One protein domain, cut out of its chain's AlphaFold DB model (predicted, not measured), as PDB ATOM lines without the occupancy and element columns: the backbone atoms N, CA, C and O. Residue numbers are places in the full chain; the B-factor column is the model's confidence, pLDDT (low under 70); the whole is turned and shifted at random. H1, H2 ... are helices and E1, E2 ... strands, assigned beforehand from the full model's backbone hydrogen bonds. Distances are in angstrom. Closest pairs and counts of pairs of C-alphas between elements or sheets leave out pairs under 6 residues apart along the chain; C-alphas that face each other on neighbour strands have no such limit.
ATOM      1  N   ILE A 365     -46.716 -24.527   5.585       90.31
ATOM      2  CA  ILE A 365     -47.437 -25.673   5.017       90.31
ATOM      3  C   ILE A 365     -46.657 -26.957   5.314       90.31
ATOM      4  O   ILE A 365     -47.245 -27.952   5.725       90.31
ATOM      5  N   GLN A 366     -45.334 -26.914   5.132       89.38
ATOM      6  CA  GLN A 366     -44.411 -27.998   5.460       89.38
ATOM      7  C   GLN A 366     -43.244 -27.452   6.295       89.38
ATOM      8  O   GLN A 366     -42.707 -26.394   5.952       89.38
ATOM      9  N   PRO A 367     -42.819 -28.151   7.362       87.88
ATOM     10  CA  PRO A 367     -43.385 -29.407   7.860       87.88
ATOM     11  C   PRO A 367     -44.775 -29.231   8.502       87.88
ATOM     12  O   PRO A 367     -45.081 -28.181   9.064       87.88
ATOM     13  N   GLU A 368     -45.608 -30.272   8.423       84.75
ATOM     14  CA  GLU A 368     -46.938 -30.293   9.051       84.75
ATOM     15  C   GLU A 368     -46.866 -30.273  10.593       84.75
ATOM     16  O   GLU A 368     -45.881 -30.736  11.185       84.75
ATOM     17  N   PRO A 369     -47.919 -29.791  11.284       79.06
ATOM     18  CA  PRO A 369     -48.009 -29.880  12.738       79.06
ATOM     19  C   PRO A 369     -47.803 -31.313  13.247       79.06
ATOM     20  O   PRO A 369     -48.401 -32.263  12.746       79.06
ATOM     21  N   GLY A 370     -46.959 -31.470  14.269       79.06
ATOM     22  CA  GLY A 370     -46.624 -32.781  14.835       79.06
ATOM     23  C   GLY A 370     -45.543 -33.555  14.075       79.06
ATOM     24  O   GLY A 370     -45.248 -34.685  14.454       79.06
ATOM     25  N   PHE A 371     -44.927 -32.962  13.048       86.69
ATOM     26  CA  PHE A 371     -43.748 -33.528  12.403       86.69
ATOM     27  C   PHE A 371     -42.633 -33.819  13.419       86.69
ATOM     28  O   PHE A 371     -42.355 -33.028  14.324       86.69
ATOM     29  N   GLU A 372     -41.976 -34.960  13.243       88.81
ATOM     30  CA  GLU A 372     -40.824 -35.371  14.036       88.81
ATOM     31  C   GLU A 372     -39.582 -35.352  13.148       88.81
ATOM     32  O   GLU A 372     -39.495 -36.069  12.149       88.81
ATOM     33  N   TYR A 373     -38.605 -34.525  13.505       87.31
ATOM     34  CA  TYR A 373     -37.398 -34.358  12.710       87.31
ATOM     35  C   TYR A 373     -36.270 -35.245  13.240       87.31
ATOM     36  O   TYR A 373     -35.718 -34.991  14.309       87.31
ATOM     37  N   SER A 374     -35.895 -36.272  12.473       85.12
ATOM     38  CA  SER A 374     -34.807 -37.208  12.807       85.12
ATOM     39  C   SER A 374     -33.453 -36.861  12.172       85.12
ATOM     40  O   SER A 374     -32.509 -37.648  12.252       85.12
ATOM     41  N   GLY A 375     -33.349 -35.709  11.502       80.81
ATOM     42  CA  GLY A 375     -32.176 -35.306  10.727       80.81
ATOM     43  C   GLY A 375     -32.233 -35.635   9.235       80.81
ATOM     44  O   GLY A 375     -32.956 -36.531   8.808       80.81
ATOM     45  N   GLY A 376     -31.427 -34.904   8.460       83.50
ATOM     46  CA  GLY A 376     -31.331 -35.022   7.002       83.50
ATOM     47  C   GLY A 376     -32.089 -33.914   6.263       83.50
ATOM     48  O   GLY A 376     -32.542 -32.960   6.897       83.50
ATOM     49  N   PRO A 377     -32.216 -34.027   4.929       87.94
ATOM     50  CA  PRO A 377     -32.859 -32.997   4.134       87.94
ATOM     51  C   PRO A 377     -34.322 -32.795   4.516       87.94
ATOM     52  O   PRO A 377     -35.043 -33.762   4.772       87.94
ATOM     53  N   ILE A 378     -34.761 -31.543   4.521       89.25
ATOM     54  CA  ILE A 378     -36.137 -31.156   4.811       89.25
ATOM     55  C   ILE A 378     -36.624 -30.126   3.797       89.25
ATOM     56  O   ILE A 378     -35.916 -29.177   3.452       89.25
ATOM     57  N   GLU A 379     -37.858 -30.313   3.346       92.06
ATOM     58  CA  GLU A 379     -38.581 -29.324   2.562       92.06
ATOM     59  C   GLU A 379     -39.382 -28.420   3.497       92.06
ATOM     60  O   GLU A 379     -40.097 -28.890   4.384       92.06
ATOM     61  N   ILE A 380     -39.229 -27.116   3.305       92.56
ATOM     62  CA  ILE A 380     -39.976 -26.089   4.017       92.56
ATOM     63  C   ILE A 380     -40.787 -25.336   2.976       92.56
ATOM     64  O   ILE A 380     -40.221 -24.792   2.027       92.56
ATOM     65  N   GLU A 381     -42.097 -25.282   3.171       94.81
ATOM     66  CA  GLU A 381     -43.036 -24.605   2.279       94.81
ATOM     67  C   GLU A 381     -43.979 -23.730   3.101       94.81
ATOM     68  O   GLU A 381     -44.382 -24.105   4.203       94.81
ATOM     69  N   TRP A 382     -44.336 -22.559   2.582       93.88
ATOM     70  CA  TRP A 382     -45.259 -21.629   3.228       93.88
ATOM     71  C   TRP A 382     -46.175 -20.938   2.219       93.88
ATOM     72  O   TRP A 382     -45.950 -20.959   1.009       93.88
ATOM     73  N   THR A 383     -47.232 -20.304   2.719       93.06
ATOM     74  CA  THR A 383     -48.125 -19.499   1.886       93.06
ATOM     75  C   THR A 383     -47.431 -18.217   1.406       93.06
ATOM     76  O   THR A 383     -46.723 -17.572   2.185       93.06
ATOM     77  N   PRO A 384     -47.637 -17.791   0.145       92.69
ATOM     78  CA  PRO A 384     -47.147 -16.497  -0.313       92.69
ATOM     79  C   PRO A 384     -47.765 -15.375   0.519       92.69
ATOM     80  O   PRO A 384     -48.963 -15.388   0.809       92.69
ATOM     81  N   TYR A 385     -46.953 -14.381   0.856       91.12
ATOM     82  CA  TYR A 385     -47.383 -13.217   1.611       91.12
ATOM     83  C   TYR A 385     -47.493 -11.979   0.702       91.12
ATOM     84  O   TYR A 385     -46.563 -11.699  -0.062       91.12
ATOM     85  N   PRO A 386     -48.605 -11.215   0.749       87.94
ATOM     86  CA  PRO A 386     -48.782 -10.034  -0.095       87.94
ATOM     87  C   PRO A 386     -47.678  -8.989   0.105       87.94
ATOM     88  O   PRO A 386     -47.309  -8.682   1.235       87.94
ATOM     89  N   GLU A 387     -47.208  -8.394  -0.995       88.69
ATOM     90  CA  GLU A 387     -46.144  -7.369  -1.016       88.69
ATOM     91  C   GLU A 387     -44.746  -7.876  -0.605       88.69
ATOM     92  O   GLU A 387     -43.820  -7.074  -0.513       88.69
ATOM     93  N   ALA A 388     -44.565  -9.179  -0.366       93.56
ATOM     94  CA  ALA A 388     -43.245  -9.748  -0.120       93.56
ATOM     95  C   ALA A 388     -42.467  -9.899  -1.435       93.56
ATOM     96  O   ALA A 388     -42.930 -10.562  -2.362       93.56
ATOM     97  N   ASP A 389     -41.270  -9.321  -1.480       96.06
ATOM     98  CA  ASP A 389     -40.319  -9.497  -2.579       96.06
ATOM     99  C   ASP A 389     -39.393 -10.695  -2.318       96.06
ATOM    100  O   ASP A 389     -38.978 -11.384  -3.246       96.06
ATOM    101  N   TYR A 390     -39.063 -10.956  -1.049       95.50
ATOM    102  CA  TYR A 390     -38.284 -12.120  -0.639       95.50
ATOM    103  C   TYR A 390     -38.599 -12.543   0.800       95.50
ATOM    104  O   TYR A 390     -39.198 -11.800   1.581       95.50
ATOM    105  N   TYR A 391     -38.143 -13.738   1.158       95.50
ATOM    106  CA  TYR A 391     -38.298 -14.339   2.473       95.50
ATOM    107  C   TYR A 391     -36.945 -14.667   3.088       95.50
ATOM    108  O   TYR A 391     -35.987 -15.035   2.395       95.50
ATOM    109  N   LEU A 392     -36.875 -14.559   4.409       92.56
ATOM    110  CA  LEU A 392     -35.790 -15.121   5.195       92.56
ATOM    111  C   LEU A 392     -36.333 -16.248   6.065       92.56
ATOM    112  O   LEU A 392     -37.363 -16.093   6.713       92.56
ATOM    113  N   VAL A 393     -35.632 -17.376   6.063       90.56
ATOM    114  CA  VAL A 393     -35.991 -18.549   6.860       90.56
ATOM    115  C   VAL A 393     -35.059 -18.623   8.055       90.56
ATOM    116  O   VAL A 393     -33.837 -18.733   7.900       90.56
ATOM    117  N   GLU A 394     -35.646 -18.563   9.242       88.06
ATOM    118  CA  GLU A 394     -34.959 -18.708  10.517       88.06
ATOM    119  C   GLU A 394     -35.368 -20.017  11.191       88.06
ATOM    120  O   GLU A 394     -36.541 -20.397  11.205       88.06
ATOM    121  N   VAL A 395     -34.385 -20.688  11.782       86.25
ATOM    122  CA  VAL A 395     -34.588 -21.887  12.591       86.25
ATOM    123  C   VAL A 395     -34.373 -21.522  14.049       86.25
ATOM    124  O   VAL A 395     -33.326 -20.995  14.425       86.25
ATOM    125  N   TYR A 396     -35.374 -21.815  14.866       85.25
ATOM    126  CA  TYR A 396     -35.354 -21.649  16.308       85.25
ATOM    127  C   TYR A 396     -35.095 -22.993  16.961       85.25
ATOM    128  O   TYR A 396     -35.595 -24.013  16.500       85.25
ATOM    129  N   CYS A 397     -34.344 -23.009  18.048       85.56
ATOM    130  CA  CYS A 397     -34.014 -24.215  18.790       85.56
ATOM    131  C   CYS A 397     -34.174 -23.944  20.278       85.56
ATOM    132  O   CYS A 397     -33.648 -22.953  20.785       85.56
ATOM    133  N   THR A 398     -34.911 -24.813  20.968       86.56
ATOM    134  CA  THR A 398     -35.157 -24.680  22.405       86.56
ATOM    135  C   THR A 398     -34.348 -25.689  23.203       86.56
ATOM    136  O   THR A 398     -34.312 -26.871  22.859       86.56
ATOM    137  N   PHE A 399     -33.774 -25.222  24.305       84.88
ATOM    138  CA  PHE A 399     -33.023 -26.015  25.273       84.88
ATOM    139  C   PHE A 399     -33.645 -25.836  26.656       84.88
ATOM    140  O   PHE A 399     -33.963 -24.705  27.038       84.88
ATOM    141  N   SER A 400     -33.826 -26.918  27.409       80.44
ATOM    142  CA  SER A 400     -34.311 -26.812  28.787       80.44
ATOM    143  C   SER A 400     -33.243 -26.234  29.696       80.44
ATOM    144  O   SER A 400     -32.088 -26.621  29.634       80.44
ATOM    145  N   ASN A 401     -33.637 -25.352  30.605       76.75
ATOM    146  CA  ASN A 401     -32.752 -24.844  31.647       76.75
ATOM    147  C   ASN A 401     -33.155 -25.442  33.010       76.75
ATOM    148  O   ASN A 401     -34.344 -25.715  33.219       76.75
ATOM    149  N   PRO A 402     -32.235 -25.608  33.983       69.69
ATOM    150  CA  PRO A 402     -32.572 -26.151  35.303       69.69
ATOM    151  C   PRO A 402     -33.608 -25.331  36.089       69.69
ATOM    152  O   PRO A 402     -34.254 -25.863  36.989       69.69
ATOM    153  N   ASP A 403     -33.790 -24.048  35.760       73.12
ATOM    154  CA  ASP A 403     -34.815 -23.177  36.353       73.12
ATOM    155  C   ASP A 403     -36.212 -23.333  35.714       73.12
ATOM    156  O   ASP A 403     -37.159 -22.648  36.111       73.12
ATOM    157  N   GLY A 404     -36.351 -24.235  34.736       71.81
ATOM    158  CA  GLY A 404     -37.593 -24.529  34.023       71.81
ATOM    159  C   GLY A 404     -37.949 -23.531  32.918       71.81
ATOM    160  O   GLY A 404     -39.009 -23.673  32.307       71.81
ATOM    161  N   LYS A 405     -37.109 -22.522  32.644       76.44
ATOM    162  CA  LYS A 405     -37.318 -21.592  31.527       76.44
ATOM    163  C   LYS A 405     -36.557 -22.075  30.292       76.44
ATOM    164  O   LYS A 405     -35.349 -22.252  30.378       76.44
ATOM    165  N   PRO A 406     -37.207 -22.259  29.134       79.69
ATOM    166  CA  PRO A 406     -36.492 -22.664  27.933       79.69
ATOM    167  C   PRO A 406     -35.561 -21.541  27.460       79.69
ATOM    168  O   PRO A 406     -35.953 -20.371  27.427       79.69
ATOM    169  N   ILE A 407     -34.346 -21.903  27.055       81.88
ATOM    170  CA  ILE A 407     -33.449 -21.022  26.309       81.88
ATOM    171  C   ILE A 407     -33.740 -21.227  24.826       81.88
ATOM    172  O   ILE A 407     -33.798 -22.362  24.360       81.88
ATOM    173  N   VAL A 408     -33.948 -20.134  24.096       82.62
ATOM    174  CA  VAL A 408     -34.261 -20.168  22.666       82.62
ATOM    175  C   VAL A 408     -33.128 -19.516  21.895       82.62
ATOM    176  O   VAL A 408     -32.869 -18.328  22.070       82.62
ATOM    177  N   GLU A 409     -32.493 -20.284  21.020       82.12
ATOM    178  CA  GLU A 409     -31.507 -19.783  20.069       82.12
ATOM    179  C   GLU A 409     -32.072 -19.770  18.658       82.12
ATOM    180  O   GLU A 409     -32.951 -20.562  18.316       82.12
ATOM    181  N   ARG A 410     -31.558 -18.859  17.832       81.44
ATOM    182  CA  ARG A 410     -32.025 -18.649  16.460       81.44
ATOM    183  C   ARG A 410     -30.864 -18.610  15.484       81.44
ATOM    184  O   ARG A 410     -29.840 -17.980  15.742       81.44
ATOM    185  N   ALA A 411     -31.046 -19.267  14.349       78.12
ATOM    186  CA  ALA A 411     -30.069 -19.329  13.278       78.12
ATOM    187  C   ALA A 411     -30.714 -18.987  11.935       78.12
ATOM    188  O   ALA A 411     -31.784 -19.485  11.590       78.12
ATOM    189  N   TRP A 412     -30.018 -18.171  11.145       79.81
ATOM    190  CA  TRP A 412     -30.387 -17.918   9.756       79.81
ATOM    191  C   TRP A 412     -30.100 -19.162   8.916       79.81
ATOM    192  O   TRP A 412     -28.936 -19.566   8.778       79.81
ATOM    193  N   ALA A 413     -31.153 -19.738   8.341       82.94
ATOM    194  CA  ALA A 413     -31.049 -20.907   7.479       82.94
ATOM    195  C   ALA A 413     -30.897 -20.505   6.010       82.94
ATOM    196  O   ALA A 413     -29.967 -20.964   5.348       82.94
ATOM    197  N   ALA A 414     -31.758 -19.616   5.504       87.25
ATOM    198  CA  ALA A 414     -31.739 -19.236   4.092       87.25
ATOM    199  C   ALA A 414     -32.382 -17.872   3.803       87.25
ATOM    200  O   ALA A 414     -33.167 -17.343   4.587       87.25
ATOM    201  N   LYS A 415     -32.072 -17.346   2.614       91.38
ATOM    202  CA  LYS A 415     -32.787 -16.253   1.945       91.38
ATOM    203  C   LYS A 415     -33.285 -16.769   0.598       91.38
ATOM    204  O   LYS A 415     -32.496 -17.358  -0.137       91.38
ATOM    205  N   THR A 416     -34.548 -16.527   0.263       94.06
ATOM    206  CA  THR A 416     -35.132 -16.949  -1.019       94.06
ATOM    207  C   THR A 416     -36.198 -15.970  -1.516       94.06
ATOM    208  O   THR A 416     -36.796 -15.254  -0.724       94.06
ATOM    209  N   GLU A 417     -36.449 -15.946  -2.822       94.50
ATOM    210  CA  GLU A 417     -37.575 -15.229  -3.452       94.50
ATOM    211  C   GLU A 417     -38.792 -16.153  -3.672       94.50
ATOM    212  O   GLU A 417     -39.878 -15.702  -4.025       94.50
ATOM    213  N   THR A 418     -38.621 -17.460  -3.456       94.94
ATOM    214  CA  THR A 418     -39.676 -18.475  -3.574       94.94
ATOM    215  C   THR A 418     -40.383 -18.713  -2.241       94.94
ATOM    216  O   THR A 418     -39.906 -18.304  -1.185       94.94
ATOM    217  N   THR A 419     -41.516 -19.414  -2.278       95.19
ATOM    218  CA  THR A 419     -42.285 -19.823  -1.087       95.19
ATOM    219  C   THR A 419     -41.959 -21.235  -0.601       95.19
ATOM    220  O   THR A 419     -42.695 -21.812   0.198       95.19
ATOM    221  N   SER A 420     -40.874 -21.813  -1.111       95.19
ATOM    222  CA  SER A 420     -40.364 -23.106  -0.676       95.19
ATOM    223  C   SER A 420     -38.847 -23.172  -0.793       95.19
ATOM    224  O   SER A 420     -38.252 -22.552  -1.683       95.19
ATOM    225  N   ILE A 421     -38.227 -23.925   0.115       93.31
ATOM    226  CA  ILE A 421     -36.802 -24.263   0.094       93.31
ATOM    227  C   ILE A 421     -36.590 -25.707   0.541       93.31
ATOM    228  O   ILE A 421     -37.345 -26.239   1.350       93.31
ATOM    229  N   CYS A 422     -35.507 -26.314   0.065       90.94
ATOM    230  CA  CYS A 422     -34.994 -27.560   0.615       90.94
ATOM    231  C   CYS A 422     -33.693 -27.254   1.357       90.94
ATOM    232  O   CYS A 422     -32.771 -26.673   0.778       90.94
ATOM    233  N   LEU A 423     -33.639 -27.602   2.639       86.69
ATOM    234  CA  LEU A 423     -32.434 -27.514   3.455       86.69
ATOM    235  C   LEU A 423     -31.848 -28.911   3.607       86.69
ATOM    236  O   LEU A 423     -32.581 -29.837   3.928       86.69
ATOM    237  N   ASP A 424     -30.531 -29.056   3.464       82.12
ATOM    238  CA  ASP A 424     -29.855 -30.347   3.674       82.12
ATOM    239  C   ASP A 424     -29.981 -30.848   5.120       82.12
ATOM    240  O   ASP A 424     -29.870 -32.048   5.380       82.12
ATOM    241  N   SER A 425     -30.166 -29.925   6.070       80.06
ATOM    242  CA  SER A 425     -30.392 -30.217   7.481       80.06
ATOM    243  C   SER A 425     -30.824 -28.965   8.248       80.06
ATOM    244  O   SER A 425     -30.253 -27.895   8.056       80.06
ATOM    245  N   LEU A 426     -31.740 -29.109   9.209       78.00
ATOM    246  CA  LEU A 426     -31.998 -28.082  10.238       78.00
ATOM    247  C   LEU A 426     -30.908 -28.023  11.315       78.00
ATOM    248  O   LEU A 426     -30.864 -27.089  12.108       78.00
ATOM    249  N   TRP A 427     -30.017 -29.017  11.342       69.50
ATOM    250  CA  TRP A 427     -28.843 -29.051  12.215       69.50
ATOM    251  C   TRP A 427     -27.671 -28.247  11.655       69.50
ATOM    252  O   TRP A 427     -26.556 -28.362  12.180       69.50
ATOM    253  N   ASP A 428     -27.876 -27.500  10.564       62.75
ATOM    254  CA  ASP A 428     -26.834 -26.674   9.982       62.75
ATOM    255  C   ASP A 428     -27.289 -25.232   9.684       62.75
ATOM    256  O   ASP A 428     -28.068 -24.994   8.764       62.75
ATOM    257  N   PRO A 429     -26.777 -24.244  10.433       55.31
ATOM    258  CA  PRO A 429     -25.926 -24.413  11.606       55.31
ATOM    259  C   PRO A 429     -26.787 -24.837  12.806       55.31
ATOM    260  O   PRO A 429     -27.943 -24.432  12.902       55.31
ATOM    261  N   PRO A 430     -26.219 -25.576  13.776       59.44
ATOM    262  CA  PRO A 430     -25.750 -24.758  14.874       59.44
ATOM    263  C   PRO A 430     -24.580 -25.336  15.657       59.44
ATOM    264  O   PRO A 430     -24.630 -26.395  16.282       59.44
ATOM    265  N   PHE A 431     -23.533 -24.537  15.731       63.69
ATOM    266  CA  PHE A 431     -22.881 -24.364  17.005       63.69
ATOM    267  C   PHE A 431     -23.779 -23.334  17.719       63.69
ATOM    268  O   PHE A 431     -23.831 -22.182  17.291       63.69
ATOM    269  N   PHE A 432     -24.497 -23.726  18.778       71.06
ATOM    270  CA  PHE A 432     -25.227 -22.783  19.637       71.06
ATOM    271  C   PHE A 432     -24.397 -22.430  20.873       71.06
ATOM    272  O   PHE A 432     -23.989 -23.324  21.616       71.06
ATOM    273  N   LEU A 433     -24.159 -21.139  21.113       75.12
ATOM    274  CA  LEU A 433     -23.474 -20.673  22.320       75.12
ATOM    275  C   LEU A 433     -24.501 -20.430  23.433       75.12
ATOM    276  O   LEU A 433     -24.835 -19.290  23.739       75.12
ATOM    277  N   VAL A 434     -24.999 -21.507  24.037       79.44
ATOM    278  CA  VAL A 434     -25.956 -21.418  25.150       79.44
ATOM    279  C   VAL A 434     -25.223 -21.574  26.471       79.44
ATOM    280  O   VAL A 434     -24.574 -22.593  26.691       79.44
ATOM    281  N   PHE A 435     -25.347 -20.584  27.352       80.19
ATOM    282  CA  PHE A 435     -24.789 -20.612  28.703       80.19
ATOM    283  C   PHE A 435     -25.909 -20.687  29.744       80.19
ATOM    284  O   PHE A 435     -26.823 -19.865  29.728       80.19
ATOM    285  N   ASP A 436     -25.813 -21.642  30.667       78.38
ATOM    286  CA  ASP A 436     -26.851 -21.938  31.671       78.38
ATOM    287  C   ASP A 436     -26.453 -21.588  33.117       78.38
ATOM    288  O   ASP A 436     -27.164 -21.910  34.066       78.38
ATOM    289  N   GLY A 437     -25.314 -20.915  33.304       77.62
ATOM    290  CA  GLY A 437     -24.780 -20.569  34.626       77.62
ATOM    291  C   GLY A 437     -23.655 -21.487  35.105       77.62
ATOM    292  O   GLY A 437     -22.759 -21.010  35.802       77.62
ATOM    293  N   GLU A 438     -23.639 -22.759  34.698       77.56
ATOM    294  CA  GLU A 438     -22.592 -23.730  35.067       77.56
ATOM    295  C   GLU A 438     -21.548 -23.925  33.957       77.56
ATOM    296  O   GLU A 438     -20.447 -24.426  34.192       77.56
ATOM    297  N   GLY A 439     -21.877 -23.520  32.733       80.94
ATOM    298  CA  GLY A 439     -21.020 -23.652  31.564       80.94
ATOM    299  C   GLY A 439     -21.833 -23.541  30.283       80.94
ATOM    300  O   GLY A 439     -22.954 -23.037  30.280       80.94
ATOM    301  N   ILE A 440     -21.254 -24.019  29.188       85.81
ATOM    302  CA  ILE A 440     -22.004 -24.256  27.960       85.81
ATOM    303  C   ILE A 440     -23.012 -25.376  28.220       85.81
ATOM    304  O   ILE A 440     -22.676 -26.389  28.841       85.81
ATOM    305  N   HIS A 441     -24.238 -25.185  27.745       87.38
ATOM    306  CA  HIS A 441     -25.324 -26.139  27.897       87.38
ATOM    307  C   HIS A 441     -25.008 -27.442  27.138       87.38
ATOM    308  O   HIS A 441     -24.730 -27.378  25.933       87.38
ATOM    309  N   PRO A 442     -25.058 -28.628  27.783       89.31
ATOM    310  CA  PRO A 442     -24.660 -29.889  27.154       89.31
ATOM    311  C   PRO A 442     -25.388 -30.191  25.841       89.31
ATOM    312  O   PRO A 442     -24.754 -30.533  24.845       89.31
ATOM    313  N   GLU A 443     -26.709 -30.001  25.799       87.81
ATOM    314  CA  GLU A 443     -27.503 -30.249  24.588       87.81
ATOM    315  C   GLU A 443     -27.164 -29.270  23.462       87.81
ATOM    316  O   GLU A 443     -27.141 -29.652  22.294       87.81
ATOM    317  N   ALA A 444     -26.829 -28.022  23.798       85.12
ATOM    318  CA  ALA A 444     -26.407 -27.034  22.810       85.12
ATOM    319  C   ALA A 444     -25.029 -27.395  22.236       85.12
ATOM    320  O   ALA A 444     -24.829 -27.330  21.023       85.12
ATOM    321  N   LEU A 445     -24.109 -27.873  23.086       86.38
ATOM    322  CA  LEU A 445     -22.794 -28.374  22.672       86.38
ATOM    323  C   LEU A 445     -22.905 -29.627  21.787       86.38
ATOM    324  O   LEU A 445     -22.141 -29.795  20.835       86.38
ATOM    325  N   LEU A 446     -23.879 -30.498  22.055       86.19
ATOM    326  CA  LEU A 446     -24.177 -31.654  21.208       86.19
ATOM    327  C   LEU A 446     -24.997 -31.296  19.958       86.19
ATOM    328  O   LEU A 446     -25.086 -32.112  19.039       86.19
ATOM    329  N   GLY A 447     -25.530 -30.075  19.856       81.38
ATOM    330  CA  GLY A 447     -26.434 -29.679  18.774       81.38
ATOM    331  C   GLY A 447     -27.728 -30.496  18.782       81.38
ATOM    332  O   GLY A 447     -28.201 -30.889  17.719       81.38
ATOM    333  N   ARG A 448     -28.249 -30.793  19.979       85.00
ATOM    334  CA  ARG A 448     -29.428 -31.630  20.221       85.00
ATOM    335  C   ARG A 448     -30.553 -30.847  20.916       85.00
ATOM    336  O   ARG A 448     -30.817 -31.108  22.082       85.00
ATOM    337  N   PRO A 449     -31.177 -29.851  20.262       86.06
ATOM    338  CA  PRO A 449     -32.294 -29.115  20.859       86.06
ATOM    339  C   PRO A 449     -33.500 -30.019  21.106       86.06
ATOM    340  O   PRO A 449     -33.742 -30.946  20.344       86.06
ATOM    341  N   GLU A 450     -34.302 -29.705  22.116       83.44
ATOM    342  CA  GLU A 450     -35.515 -30.468  22.434       83.44
ATOM    343  C   GLU A 450     -36.627 -30.244  21.405       83.44
ATOM    344  O   GLU A 450     -37.349 -31.167  21.017       83.44
ATOM    345  N   ARG A 451     -36.776 -28.990  20.968       85.62
ATOM    346  CA  ARG A 451     -37.731 -28.581  19.938       85.62
ATOM    347  C   ARG A 451     -37.068 -27.633  18.971       85.62
ATOM    348  O   ARG A 451     -36.168 -26.871  19.330       85.62
ATOM    349  N   ILE A 452     -37.568 -27.663  17.752       84.94
ATOM    350  CA  ILE A 452     -37.113 -26.805  16.673       84.94
ATOM    351  C   ILE A 452     -38.332 -26.095  16.104       84.94
ATOM    352  O   ILE A 452     -39.409 -26.677  16.043       84.94
ATOM    353  N   GLY A 453     -38.189 -24.826  15.758       86.12
ATOM    354  CA  GLY A 453     -39.241 -24.020  15.155       86.12
ATOM    355  C   GLY A 453     -38.744 -23.397  13.865       86.12
ATOM    356  O   GLY A 453     -37.551 -23.136  13.721       86.12
ATOM    357  N   ILE A 454     -39.655 -23.149  12.932       87.06
ATOM    358  CA  ILE A 454     -39.365 -22.407  11.704       87.06
ATOM    359  C   ILE A 454     -40.133 -21.094  11.757       87.06
ATOM    360  O   ILE A 454     -41.336 -21.083  12.016       87.06
ATOM    361  N   LEU A 455     -39.432 -19.996  11.492       88.00
ATOM    362  CA  LEU A 455     -40.033 -18.688  11.271       88.00
ATOM    363  C   LEU A 455     -39.693 -18.219   9.864       88.00
ATOM    364  O   LEU A 455     -38.547 -18.330   9.420       88.00
ATOM    365  N   ILE A 456     -40.693 -17.664   9.190       91.06
ATOM    366  CA  ILE A 456     -40.528 -17.074   7.871       91.06
ATOM    367  C   ILE A 456     -40.750 -15.569   7.977       91.06
ATOM    368  O   ILE A 456     -41.848 -15.101   8.275       91.06
ATOM    369  N   ASP A 457     -39.700 -14.812   7.700       91.69
ATOM    370  CA  ASP A 457     -39.707 -13.356   7.653       91.69
ATOM    371  C   ASP A 457     -39.993 -12.901   6.220       91.69
ATOM    372  O   ASP A 457     -39.139 -13.034   5.342       91.69
ATOM    373  N   ALA A 458     -41.169 -12.329   5.972       93.19
ATOM    374  CA  ALA A 458     -41.489 -11.710   4.688       93.19
ATOM    375  C   ALA A 458     -40.912 -10.287   4.614       93.19
ATOM    376  O   ALA A 458     -41.064  -9.500   5.554       93.19
ATOM    377  N   ARG A 459     -40.254  -9.937   3.503       94.19
ATOM    378  CA  ARG A 459     -39.592  -8.634   3.333       94.19
ATOM    379  C   ARG A 459     -39.811  -8.031   1.956       94.19
ATOM    380  O   ARG A 459     -39.935  -8.740   0.961       94.19
ATOM    381  N   THR A 460     -39.809  -6.706   1.913       93.75
ATOM    382  CA  THR A 460     -39.752  -5.919   0.674       93.75
ATOM    383  C   THR A 460     -38.307  -5.741   0.204       93.75
ATOM    384  O   THR A 460     -37.362  -5.943   0.968       93.75
ATOM    385  N   PHE A 461     -38.111  -5.330  -1.050       91.81
ATOM    386  CA  PHE A 461     -36.805  -5.185  -1.702       91.81
ATOM    387  C   PHE A 461     -35.874  -4.190  -0.989       91.81
ATOM    388  O   PHE A 461     -34.657  -4.366  -0.986       91.81
ATOM    389  N   ASP A 462     -36.439  -3.168  -0.343       90.75
ATOM    390  CA  ASP A 462     -35.725  -2.192   0.492       90.75
ATOM    391  C   ASP A 462     -35.313  -2.742   1.876       90.75
ATOM    392  O   ASP A 462     -34.625  -2.061   2.639       90.75
ATOM    393  N   GLY A 463     -35.693  -3.981   2.198       87.81
ATOM    394  CA  GLY A 463     -35.333  -4.687   3.422       87.81
ATOM    395  C   GLY A 463     -36.305  -4.512   4.590       87.81
ATOM    396  O   GLY A 463     -36.022  -5.039   5.673       87.81
ATOM    397  N   ARG A 464     -37.439  -3.815   4.405       90.25
ATOM    398  CA  ARG A 464     -38.462  -3.648   5.451       90.25
ATOM    399  C   ARG A 464     -39.102  -4.997   5.797       90.25
ATOM    400  O   ARG A 464     -39.489  -5.760   4.916       90.25
ATOM    401  N   ILE A 465     -39.233  -5.268   7.096       88.75
ATOM    402  CA  ILE A 465     -39.927  -6.455   7.610       88.75
ATOM    403  C   ILE A 465     -41.432  -6.228   7.492       88.75
ATOM    404  O   ILE A 465     -41.951  -5.205   7.943       88.75
ATOM    405  N   LEU A 466     -42.125  -7.179   6.877       87.94
ATOM    406  CA  LEU A 466     -43.578  -7.229   6.863       87.94
ATOM    407  C   LEU A 466     -44.048  -8.026   8.089       87.94
ATOM    408  O   LEU A 466     -43.426  -9.036   8.417       87.94
ATOM    409  N   PRO A 467     -45.142  -7.630   8.760       84.31
ATOM    410  CA  PRO A 467     -45.584  -8.247  10.016       84.31
ATOM    411  C   PRO A 467     -46.203  -9.649   9.843       84.31
ATOM    412  O   PRO A 467     -47.122 -10.014  10.563       84.31
ATOM    413  N   ALA A 468     -45.753 -10.448   8.872       81.94
ATOM    414  CA  ALA A 468     -46.440 -11.620   8.318       81.94
ATOM    415  C   ALA A 468     -46.863 -12.706   9.327       81.94
ATOM    416  O   ALA A 468     -47.784 -13.469   9.042       81.94
ATOM    417  N   ASN A 469     -46.232 -12.740  10.501       80.69
ATOM    418  CA  ASN A 469     -46.500 -13.702  11.570       80.69
ATOM    419  C   ASN A 469     -47.421 -13.147  12.687       80.69
ATOM    420  O   ASN A 469     -47.781 -13.878  13.612       80.69
ATOM    421  N   ASP A 470     -47.840 -11.879  12.606       83.81
ATOM    422  CA  ASP A 470     -48.645 -11.182  13.622       83.81
ATOM    423  C   ASP A 470     -50.151 -11.446  13.462       83.81
ATOM    424  O   ASP A 470     -50.959 -10.542  13.234       83.81
ATOM    425  N   ALA A 471     -50.555 -12.707  13.596       89.12
ATOM    426  CA  ALA A 471     -51.970 -13.054  13.675       89.12
ATOM    427  C   ALA A 471     -52.615 -12.442  14.933       89.12
ATOM    428  O   ALA A 471     -51.992 -12.362  15.995       89.12
ATOM    429  N   LEU A 472     -53.883 -12.056  14.857       91.06
ATOM    430  CA  LEU A 472     -54.699 -11.667  15.999       91.06
ATOM    431  C   LEU A 472     -55.053 -12.910  16.828       91.06
ATOM    432  O   LEU A 472     -55.244 -14.000  16.300       91.06
ATOM    433  N   ASN A 473     -55.106 -12.759  18.152       88.00
ATOM    434  CA  ASN A 473     -55.618 -13.788  19.063       88.00
ATOM    435  C   ASN A 473     -56.604 -13.138  20.035       88.00
ATOM    436  O   ASN A 473     -56.290 -12.867  21.199       88.00
ATOM    437  N   LEU A 474     -57.778 -12.814  19.503       87.88
ATOM    438  CA  LEU A 474     -58.808 -12.026  20.172       87.88
ATOM    439  C   LEU A 474     -59.534 -12.816  21.253       87.88
ATOM    440  O   LEU A 474     -60.074 -12.201  22.172       87.88
ATOM    441  N   PHE A 475     -59.440 -14.146  21.222       83.50
ATOM    442  CA  PHE A 475     -60.050 -15.044  22.207       83.50
ATOM    443  C   PHE A 475     -59.030 -15.785  23.082       83.50
ATOM    444  O   PHE A 475     -59.398 -16.621  23.895       83.50
ATOM    445  N   GLY A 476     -57.734 -15.464  22.980       78.12
ATOM    446  CA  GLY A 476     -56.701 -16.103  23.809       78.12
ATOM    447  C   GLY A 476     -56.562 -17.611  23.575       78.12
ATOM    448  O   GLY A 476     -56.082 -18.323  24.456       78.12
ATOM    449  N   ARG A 477     -56.970 -18.098  22.401       76.38
ATOM    450  CA  ARG A 477     -56.857 -19.505  22.021       76.38
ATOM    451  C   ARG A 477     -55.377 -19.903  21.998       76.38
ATOM    452  O   ARG A 477     -54.540 -19.076  21.609       76.38
ATOM    453  N   PRO A 478     -55.020 -21.126  22.425       68.19
ATOM    454  CA  PRO A 478     -53.654 -21.608  22.304       68.19
ATOM    455  C   PRO A 478     -53.229 -21.497  20.841       68.19
ATOM    456  O   PRO A 478     -53.876 -22.059  19.962       68.19
ATOM    457  N   ARG A 479     -52.163 -20.743  20.569       65.50
ATOM    458  CA  ARG A 479     -51.531 -20.803  19.253       65.50
ATOM    459  C   ARG A 479     -50.770 -22.109  19.219       65.50
ATOM    460  O   ARG A 479     -49.894 -22.294  20.063       65.50
ATOM    461  N   GLU A 480     -51.114 -22.994  18.291       57.03
ATOM    462  CA  GLU A 480     -50.245 -24.121  17.978       57.03
ATOM    463  C   GLU A 480     -48.924 -23.531  17.499       57.03
ATOM    464  O   GLU A 480     -48.888 -22.841  16.477       57.03
ATOM    465  N   PRO A 481     -47.845 -23.676  18.272       57.91
ATOM    466  CA  PRO A 481     -46.578 -23.169  17.811       57.91
ATOM    467  C   PRO A 481     -46.136 -24.018  16.621       57.91
ATOM    468  O   PRO A 481     -46.305 -25.236  16.653       57.91
ATOM    469  N   GLY A 482     -45.462 -23.420  15.641       65.81
ATOM    470  CA  GLY A 482     -44.732 -24.159  14.603       65.81
ATOM    471  C   GLY A 482     -43.501 -24.909  15.138       65.81
ATOM    472  O   GLY A 482     -42.489 -24.979  14.445       65.81
ATOM    473  N   TRP A 483     -43.546 -25.396  16.387       78.00
ATOM    474  CA  TRP A 483     -42.506 -26.212  17.002       78.00
ATOM    475  C   TRP A 483     -42.723 -27.676  16.625       78.00
ATOM    476  O   TRP A 483     -43.824 -28.207  16.755       78.00
ATOM    477  N   PHE A 484     -41.643 -28.345  16.261       82.94
ATOM    478  CA  PHE A 484     -41.587 -29.773  16.000       82.94
ATOM    479  C   PHE A 484     -40.574 -30.440  16.928       82.94
ATOM    480  O   PHE A 484     -39.623 -29.816  17.417       82.94
ATOM    481  N   THR A 485     -40.817 -31.720  17.203       84.12
ATOM    482  CA  THR A 485     -39.969 -32.520  18.089       84.12
ATOM    483  C   THR A 485     -38.736 -32.983  17.331       84.12
ATOM    484  O   THR A 485     -38.826 -33.500  16.217       84.12
ATOM    485  N   ALA A 486     -37.580 -32.822  17.958       84.06
ATOM    486  CA  ALA A 486     -36.326 -33.361  17.473       84.06
ATOM    487  C   ALA A 486     -36.125 -34.801  17.965       84.06
ATOM    488  O   ALA A 486     -36.206 -35.069  19.164       84.06
ATOM    489  N   ILE A 487     -35.818 -35.724  17.055       85.12
ATOM    490  CA  ILE A 487     -35.458 -37.102  17.391       85.12
ATOM    491  C   ILE A 487     -33.970 -37.295  17.156       85.12
ATOM    492  O   ILE A 487     -33.463 -37.083  16.055       85.12
TER     493      ILE A 487
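Overview. This is residues 365 to 487 of the 586 residues of the protein "Tetratricopeptide repeat protein" of Firmicutes bacterium (UniProt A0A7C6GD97). With little regular structure, this is a strongly twisted four-stranded sheet with a two-stranded sheet, E1 and E4, over one face; residues 472 to 478 stick out. The larger sheet's order is E3, E2, E5, E6, and both sheets are antiparallel. The printed part has 123 residues, of which 47 are in named elements, E1, E2, E3, E4, H1, E5, E6 along the chain, and these 47 are mostly strand. The whole is compact, radius of gyration of the C-alphas 15.5 A, spanning 46 by 38 by 29 A.

Along the chain. Find C-alpha 378 at (-36.137, -31.156, 4.811); E1 runs to 382. Next come E2, 390 to 399, 29.9 A; E3, 407 to 416; E4, 420 to 423; H1, 442 to 446; E5, 451 to 459; and E6, 483 to 486, ending at (-36.326, -33.361, 17.473).

Arrangement. Within hydrogen-bond range are N 397 and O 409 in hairpin E2-E3, 2.8 A; N 392 and O 457 in E2-E5, 2.9 A; N 484 and O 452 in hairpin E5-E6, 2.8 A; N 380 and O 421 in E1-E4, 2.9 A. H1, its O i to N i+4 pair within range, only grazes the larger sheet.

Size, cuts and confidence. The printed part has no cut. E4 to H1 and E5 to E6 are long links. Confidence is under 70 at 402, 427 to 431 and 478 to 482.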